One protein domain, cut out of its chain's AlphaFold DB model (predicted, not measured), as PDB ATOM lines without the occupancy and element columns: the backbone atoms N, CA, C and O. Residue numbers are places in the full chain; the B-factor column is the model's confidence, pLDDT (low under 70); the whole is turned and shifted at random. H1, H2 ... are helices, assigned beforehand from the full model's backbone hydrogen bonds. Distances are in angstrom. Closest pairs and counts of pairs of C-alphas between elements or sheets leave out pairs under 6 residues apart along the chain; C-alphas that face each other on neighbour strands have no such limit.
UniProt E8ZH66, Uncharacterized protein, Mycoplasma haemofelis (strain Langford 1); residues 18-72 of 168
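This is residues 18 to 72 of the 168 residues of an uncharacterized protein of Mycoplasma haemofelis (strain Langford 1) (UniProt E8ZH66). Three short helices stand at the corners of a triangle, joined by loops into a small rounded body. H1 and H2 are set crosswise at one end and H3 points towards them with its last residues, while the long loop of residues 25 to 40 swings out from H1 and comes back past the middle to H2. The printed part has 55 residues with three named helices, H1, H2 and H3 in that order along the chain, and no named strand; the class is all helix, though only 26 of the 55 residues are in named elements, under half. The whole is compact, with a radius of gyration of the C-alphas of 10.4 A, and its C-alphas span 27 by 23 by 21 A.

Find C-alpha 18 at (36.353, 43.945, 33.774); from there H1 runs through residues 18 to 24, 9.7 A from first to last C-alpha. Read on through residues 25 to 40, which hold no named element, to C-alpha 41 at (34.933, 49.588, 31.584), where H2 begins. H2 takes residues 41 to 49 and is 12.2 A long. After eight more residues comes H3, residues 58 to 67, the longest helix with 10 residues and 14.5 A; it ends at C-alpha 67, at (35.847, 42.779, 22.852).

Look first at Ser 18 and Val 41, whose C-alphas, 6.2 A apart, are the closest of H1 and H2. These two helices only just touch, with 3 pairs of C-alphas within 8 A. Their lines are about perpendicular at 71 degrees, only just beyond a steep tilt. H1 and H3 are close but not clearly touching; their closest C-alphas are those of Ile 20 and Trp 67, 6.3 A apart. They run opposite ways at a shallow tilt of 34 degrees, only just short of steep. H2 and H3 are also close but not clearly touching, with the C-alphas of Cys 48 and Phe 64 the closest at 7.0 A. They run opposite ways at a steep tilt of 40 degrees. In the backbones of H1, H2 and H3 you will find every O i to N i+4 pair within hydrogen-bond range.

The two C-alphas farthest apart are those of Ala 27 and Gly 53, at 28.4 A, and the first and last printed C-alphas, Ser 18 and Arg 72, are 15.6 A apart. The printed part has no cut. The link from H1 to H2, 16 residues, is long; the link from H2 to H3, 8 residues, is short but not tight. The mean pLDDT of the printed part is 90.5, and three residues, 35 to 37, are under 70.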
ATOM      1  N   SER A  18      35.075  43.727  33.079       94.62
ATOM      2  CA  SER A  18      36.353  43.945  33.774       94.62
ATOM      3  C   SER A  18      37.451  42.992  33.289       94.62
ATOM      4  O   SER A  18      38.592  43.410  33.101       94.62
ATOM      5  N   THR A  19      37.116  41.724  33.032       95.56
ATOM      6  CA  THR A  19      38.055  40.727  32.489       95.56
ATOM      7  C   THR A  19      38.435  41.053  31.047       95.56
ATOM      8  O   THR A  19      39.606  40.966  30.677       95.56
ATOM      9  N   ILE A  20      37.461  41.476  30.240       96.25
ATOM     10  CA  ILE A  20      37.681  41.905  28.857       96.25
ATOM     11  C   ILE A  20      38.600  43.124  28.835       96.25
ATOM     12  O   ILE A  20      39.571  43.124  28.085       96.25
ATOM     13  N   LEU A  21      38.351  44.125  29.685       95.56
ATOM     14  CA  LEU A  21      39.203  45.306  29.799       95.56
ATOM     15  C   LEU A  21      40.634  44.928  30.190       95.56
ATOM     16  O   LEU A  21      41.577  45.368  29.534       95.56
ATOM     17  N   ALA A  22      40.797  44.079  31.207       95.31
ATOM     18  CA  ALA A  22      42.113  43.609  31.629       95.31
ATOM     19  C   ALA A  22      42.859  42.919  30.476       95.31
ATOM     20  O   ALA A  22      44.048  43.163  30.274       95.31
ATOM     21  N   SER A  23      42.171  42.104  29.669       95.88
ATOM     22  CA  SER A  23      42.763  41.496  28.473       95.88
ATOM     23  C   SER A  23      43.005  42.491  27.335       95.88
ATOM     24  O   SER A  23      44.013  42.379  26.642       95.88
ATOM     25  N   TYR A  24      42.145  43.490  27.152       95.12
ATOM     26  CA  TYR A  24      42.322  44.542  26.150       95.12
ATOM     27  C   TYR A  24      43.572  45.391  26.427       95.12
ATOM     28  O   TYR A  24      44.271  45.796  25.493       95.12
ATOM     29  N   GLN A  25      43.857  45.657  27.703       93.81
ATOM     30  CA  GLN A  25      44.985  46.476  28.154       93.81
ATOM     31  C   GLN A  25      46.338  45.751  28.098       93.81
ATOM     32  O   GLN A  25      47.377  46.393  28.248       93.81
ATOM     33  N   LYS A  26      46.352  44.439  27.833       94.19
ATOM     34  CA  LYS A  26      47.582  43.664  27.630       94.19
ATOM     35  C   LYS A  26      48.406  44.218  26.464       94.19
ATOM     36  O   LYS A  26      47.861  44.618  25.430       94.19
ATOM     37  N   ALA A  27      49.729  44.204  26.613       92.75
ATOM     38  CA  ALA A  27      50.664  44.713  25.606       92.75
ATOM     39  C   ALA A  27      50.591  43.916  24.292       92.75
ATOM     40  O   ALA A  27      50.801  44.458  23.209       92.75
ATOM     41  N   GLU A  28      50.229  42.639  24.382       92.75
ATOM     42  CA  GLU A  28      50.085  41.701  23.272       92.75
ATOM     43  C   GLU A  28      48.818  41.948  22.439       92.75
ATOM     44  O   GLU A  28      48.660  41.360  21.367       92.75
ATOM     45  N   ASN A  29      47.898  42.802  22.907       92.06
ATOM     46  CA  ASN A  29      46.673  43.100  22.181       92.06
ATOM     47  C   ASN A  29      46.969  43.885  20.887       92.06
ATOM     48  O   ASN A  29      47.274  45.079  20.927       92.06
ATOM     49  N   LYS A  30      46.763  43.223  19.744       90.31
ATOM     50  CA  LYS A  30      46.876  43.788  18.387       90.31
ATOM     51  C   LYS A  30      45.555  44.332  17.828       90.31
ATOM     52  O   LYS A  30      45.568  45.078  16.857       90.31
ATOM     53  N   TRP A  31      44.426  43.971  18.428       91.00
ATOM     54  CA  TRP A  31      43.086  44.300  17.950       91.00
ATOM     55  C   TRP A  31      42.551  45.515  18.711       91.00
ATOM     56  O   TRP A  31      41.931  45.375  19.763       91.00
ATOM     57  N   LYS A  32      42.809  46.726  18.216       90.25
ATOM     58  CA  LYS A  32      42.375  47.961  18.889       90.25
ATOM     59  C   LYS A  32      41.007  48.416  18.386       90.25
ATOM     60  O   LYS A  32      40.740  48.406  17.190       90.25
ATOM     61  N   LEU A  33      40.147  48.832  19.314       89.50
ATOM     62  CA  LEU A  33      38.914  49.544  18.984       89.50
ATOM     63  C   LEU A  33      39.251  51.011  18.687       89.50
ATOM     64  O   LEU A  33      40.159  51.579  19.295       89.50
ATOM     65  N   LYS A  34      38.502  51.636  17.773       81.56
ATOM     66  CA  LYS A  34      38.592  53.082  17.531       81.56
ATOM     67  C   LYS A  34      37.986  53.845  18.716       81.56
ATOM     68  O   LYS A  34      36.872  53.527  19.123       81.56
ATOM     69  N   GLY A  35      38.693  54.852  19.229       69.69
ATOM     70  CA  GLY A  35      38.248  55.703  20.339       69.69
ATOM     71  C   GLY A  35      39.401  56.144  21.243       69.69
ATOM     72  O   GLY A  35      40.528  55.671  21.089       69.69
ATOM     73  N   GLU A  36      39.118  57.060  22.174       57.66
ATOM     74  CA  GLU A  36      40.059  57.423  23.243       57.66
ATOM     75  C   GLU A  36      40.365  56.203  24.127       57.66
ATOM     76  O   GLU A  36      39.577  55.257  24.188       57.66
ATOM     77  N   GLY A  37      41.547  56.196  24.754       67.38
ATOM     78  CA  GLY A  37      42.115  55.024  25.425       67.38
ATOM     79  C   GLY A  37      41.107  54.287  26.308       67.38
ATOM     80  O   GLY A  37      40.416  54.906  27.110       67.38
ATOM     81  N   MET A  38      41.038  52.956  26.171       86.56
ATOM     82  CA  MET A  38      40.205  52.100  27.028       86.56
ATOM     83  C   MET A  38      40.801  52.040  28.434       86.56
ATOM     84  O   MET A  38      41.439  51.061  28.823       86.56
ATOM     85  N   SER A  39      40.654  53.140  29.166       84.88
ATOM     86  CA  SER A  39      41.140  53.330  30.529       84.88
ATOM     87  C   SER A  39      40.273  52.598  31.545       84.88
ATOM     88  O   SER A  39      40.778  52.161  32.574       84.88
ATOM     89  N   ASP A  40      38.984  52.442  31.247       92.38
ATOM     90  CA  ASP A  40      37.995  51.842  32.133       92.38
ATOM     91  C   ASP A  40      36.891  51.093  31.363       92.38
ATOM     92  O   ASP A  40      36.807  51.117  30.131       92.38
ATOM     93  N   VAL A  41      36.038  50.395  32.119       94.12
ATOM     94  CA  VAL A  41      34.933  49.588  31.584       94.12
ATOM     95  C   VAL A  41      33.912  50.453  30.845       94.12
ATOM     96  O   VAL A  41      33.364  50.018  29.835       94.12
ATOM     97  N   SER A  42      33.660  51.677  31.308       92.94
ATOM     98  CA  SER A  42      32.690  52.582  30.687       92.94
ATOM     99  C   SER A  42      33.168  53.053  29.313       92.94
ATOM    100  O   SER A  42      32.378  53.111  28.372       92.94
ATOM    101  N   ALA A  43      34.462  53.349  29.164       93.06
ATOM    102  CA  ALA A  43      35.080  53.658  27.880       93.06
ATOM    103  C   ALA A  43      34.952  52.480  26.903       93.06
ATOM    104  O   ALA A  43      34.499  52.675  25.772       93.06
ATOM    105  N   LEU A  44      35.251  51.262  27.368       93.94
ATOM    106  CA  LEU A  44      35.122  50.044  26.566       93.94
ATOM    107  C   LEU A  44      33.677  49.797  26.109       93.94
ATOM    108  O   LEU A  44      33.445  49.566  24.923       93.94
ATOM    109  N   LYS A  45      32.704  49.918  27.020       93.62
ATOM    110  CA  LYS A  45      31.271  49.784  26.710       93.62
ATOM    111  C   LYS A  45      30.828  50.776  25.638       93.62
ATOM    112  O   LYS A  45      30.287  50.355  24.619       93.62
ATOM    113  N   ARG A  46      31.130  52.069  25.813       92.38
ATOM    114  CA  ARG A  46      30.769  53.118  24.839       92.38
ATOM    115  C   ARG A  46      31.364  52.860  23.460       92.38
ATOM    116  O   ARG A  46      30.702  53.072  22.449       92.38
ATOM    117  N   ALA A  47      32.611  52.401  23.405       92.94
ATOM    118  CA  ALA A  47      33.262  52.100  22.138       92.94
ATOM    119  C   ALA A  47      32.637  50.900  21.424       92.94
ATOM    120  O   ALA A  47      32.510  50.918  20.201       92.94
ATOM    121  N   CYS A  48      32.220  49.882  22.178       93.31
ATOM    122  CA  CYS A  48      31.456  48.770  21.636       93.31
ATOM    123  C   CYS A  48      30.086  49.226  21.123       93.31
ATOM    124  O   CYS A  48      29.745  48.932  19.981       93.31
ATOM    125  N   GLU A  49      29.332  49.997  21.909       92.00
ATOM    126  CA  GLU A  49      28.016  50.531  21.524       92.00
ATOM    127  C   GLU A  49      28.078  51.369  20.243       92.00
ATOM    128  O   GLU A  49      27.265  51.173  19.342       92.00
ATOM    129  N   ALA A  50      29.085  52.237  20.117       91.19
ATOM    130  CA  ALA A  50      29.278  53.085  18.941       91.19
ATOM    131  C   ALA A  50      29.520  52.296  17.640       91.19
ATOM    132  O   ALA A  50      29.364  52.845  16.551       91.19
ATOM    133  N   GLN A  51      29.919  51.028  17.740       90.00
ATOM    134  CA  GLN A  51      30.213  50.164  16.595       90.00
ATOM    135  C   GLN A  51      29.084  49.171  16.288       90.00
ATOM    136  O   GLN A  51      29.140  48.484  15.266       90.00
ATOM    137  N   VAL A  52      28.051  49.078  17.133       89.06
ATOM    138  CA  VAL A  52      26.904  48.194  16.891       89.06
ATOM    139  C   VAL A  52      26.170  48.637  15.625       89.06
ATOM    140  O   VAL A  52      25.831  49.804  15.463       89.06
ATOM    141  N   GLY A  53      25.918  47.695  14.713       84.00
ATOM    142  CA  GLY A  53      25.184  47.964  13.471       84.00
ATOM    143  C   GLY A  53      25.970  48.754  12.418       84.00
ATOM    144  O   GLY A  53      25.408  49.102  11.385       84.00
ATOM    145  N   SER A  54      27.259  49.016  12.655       86.12
ATOM    146  CA  SER A  54      28.147  49.608  11.653       86.12
ATOM    147  C   SER A  54      28.421  48.643  10.495       86.12
ATOM    148  O   SER A  54      28.311  47.422  10.631       86.12
ATOM    149  N   GLU A  55      28.865  49.180   9.358       87.88
ATOM    150  CA  GLU A  55      29.466  48.361   8.307       87.88
ATOM    151  C   GLU A  55      30.825  47.829   8.780       87.88
ATOM    152  O   GLU A  55      31.786  48.575   8.991       87.88
ATOM    153  N   TYR A  56      30.903  46.515   8.987       87.44
ATOM    154  CA  TYR A  56      32.100  45.868   9.510       87.44
ATOM    155  C   TYR A  56      33.133  45.631   8.403       87.44
ATOM    156  O   TYR A  56      32.963  44.738   7.571       87.44
ATOM    157  N   SER A  57      34.251  46.364   8.445       90.88
ATOM    158  CA  SER A  57      35.488  45.921   7.786       90.88
ATOM    159  C   SER A  57      36.027  44.653   8.462       90.88
ATOM    160  O   SER A  57      35.633  44.330   9.580       90.88
ATOM    161  N   GLU A  58      36.959  43.936   7.830       89.69
ATOM    162  CA  GLU A  58      37.552  42.733   8.438       89.69
ATOM    163  C   GLU A  58      38.246  43.037   9.780       89.69
ATOM    164  O   GLU A  58      38.074  42.310  10.757       89.69
ATOM    165  N   GLU A  59      38.993  44.139   9.855       90.44
ATOM    166  CA  GLU A  59      39.674  44.577  11.077       90.44
ATOM    167  C   GLU A  59      38.682  44.998  12.173       90.44
ATOM    168  O   GLU A  59      38.831  44.619  13.341       90.44
ATOM    169  N   LEU A  60      37.630  45.736  11.796       91.19
ATOM    170  CA  LEU A  60      36.567  46.113  12.724       91.19
ATOM    171  C   LEU A  60      35.818  44.873  13.216       91.19
ATOM    172  O   LEU A  60      35.536  44.757  14.400       91.19
ATOM    173  N   TYR A  61      35.546  43.911  12.335       90.81
ATOM    174  CA  TYR A  61      34.906  42.655  12.704       90.81
ATOM    175  C   TYR A  61      35.742  41.879  13.724       90.81
ATOM    176  O   TYR A  61      35.205  41.438  14.741       90.81
ATOM    177  N   LYS A  62      37.054  41.739  13.494       90.56
ATOM    178  CA  LYS A  62      37.957  41.027  14.414       90.56
ATOM    179  C   LYS A  62      38.060  41.723  15.766       90.56
ATOM    180  O   LYS A  62      37.897  41.072  16.790       90.56
ATOM    181  N   SER A  63      38.266  43.039  15.792       93.38
ATOM    182  CA  SER A  63      38.306  43.785  17.058       93.38
ATOM    183  C   SER A  63      36.961  43.744  17.792       93.38
ATOM    184  O   SER A  63      36.917  43.421  18.976       93.38
ATOM    185  N   PHE A  64      35.846  43.958  17.097       94.06
ATOM    186  CA  PHE A  64      34.514  43.928  17.698       94.06
ATOM    187  C   PHE A  64      34.152  42.549  18.267       94.06
ATOM    188  O   PHE A  64      33.726  42.442  19.414       94.06
ATOM    189  N   THR A  65      34.364  41.471  17.506       93.12
ATOM    190  CA  THR A  65      34.095  40.096  17.979       93.12
ATOM    191  C   THR A  65      35.032  39.646  19.095       93.12
ATOM    192  O   THR A  65      34.738  38.679  19.793       93.12
ATOM    193  N   LYS A  66      36.136  40.358  19.314       93.69
ATOM    194  CA  LYS A  66      37.039  40.087  20.424       93.69
ATOM    195  C   LYS A  66      36.582  40.717  21.736       93.69
ATOM    196  O   LYS A  66      36.714  40.098  22.789       93.69
ATOM    197  N   TRP A  67      36.045  41.934  21.668       95.31
ATOM    198  CA  TRP A  67      35.847  42.779  22.852       95.31
ATOM    199  C   TRP A  67      34.386  43.085  23.182       95.31
ATOM    200  O   TRP A  67      34.081  43.392  24.329       95.31
ATOM    201  N   CYS A  68      33.490  43.012  22.199       95.06
ATOM    202  CA  CYS A  68      32.139  43.572  22.288       95.06
ATOM    203  C   CYS A  68      31.025  42.524  22.224       95.06
ATOM    204  O   CYS A  68      29.848  42.865  22.130       95.06
ATOM    205  N   VAL A  69      31.377  41.240  22.237       94.25
ATOM    206  CA  VAL A  69      30.430  40.126  22.124       94.25
ATOM    207  C   VAL A  69      30.439  39.287  23.389       94.25
ATOM    208  O   VAL A  69      31.419  39.282  24.134       94.25
ATOM    209  N   VAL A  70      29.344  38.563  23.619       94.69
ATOM    210  CA  VAL A  70      29.239  37.597  24.716       94.69
ATOM    211  C   VAL A  70      30.429  36.636  24.640       94.69
ATOM    212  O   VAL A  70      30.611  36.004  23.589       94.69
ATOM    213  N   PRO A  71      31.247  36.527  25.706       95.31
ATOM    214  CA  PRO A  71      32.408  35.661  25.688       95.31
ATOM    215  C   PRO A  71      32.044  34.217  25.379       95.31
ATOM    216  O   PRO A  71      31.103  33.654  25.933       95.31
ATOM    217  N   ARG A  72      32.819  33.618  24.483       95.38
ATOM    218  CA  ARG A  72      32.729  32.206  24.102       95.38
ATOM    219  C   ARG A  72      34.114  31.599  24.151       95.38
ATOM    220  O   ARG A  72      35.093  32.308  23.913       95.38
TER     221      ARG A  72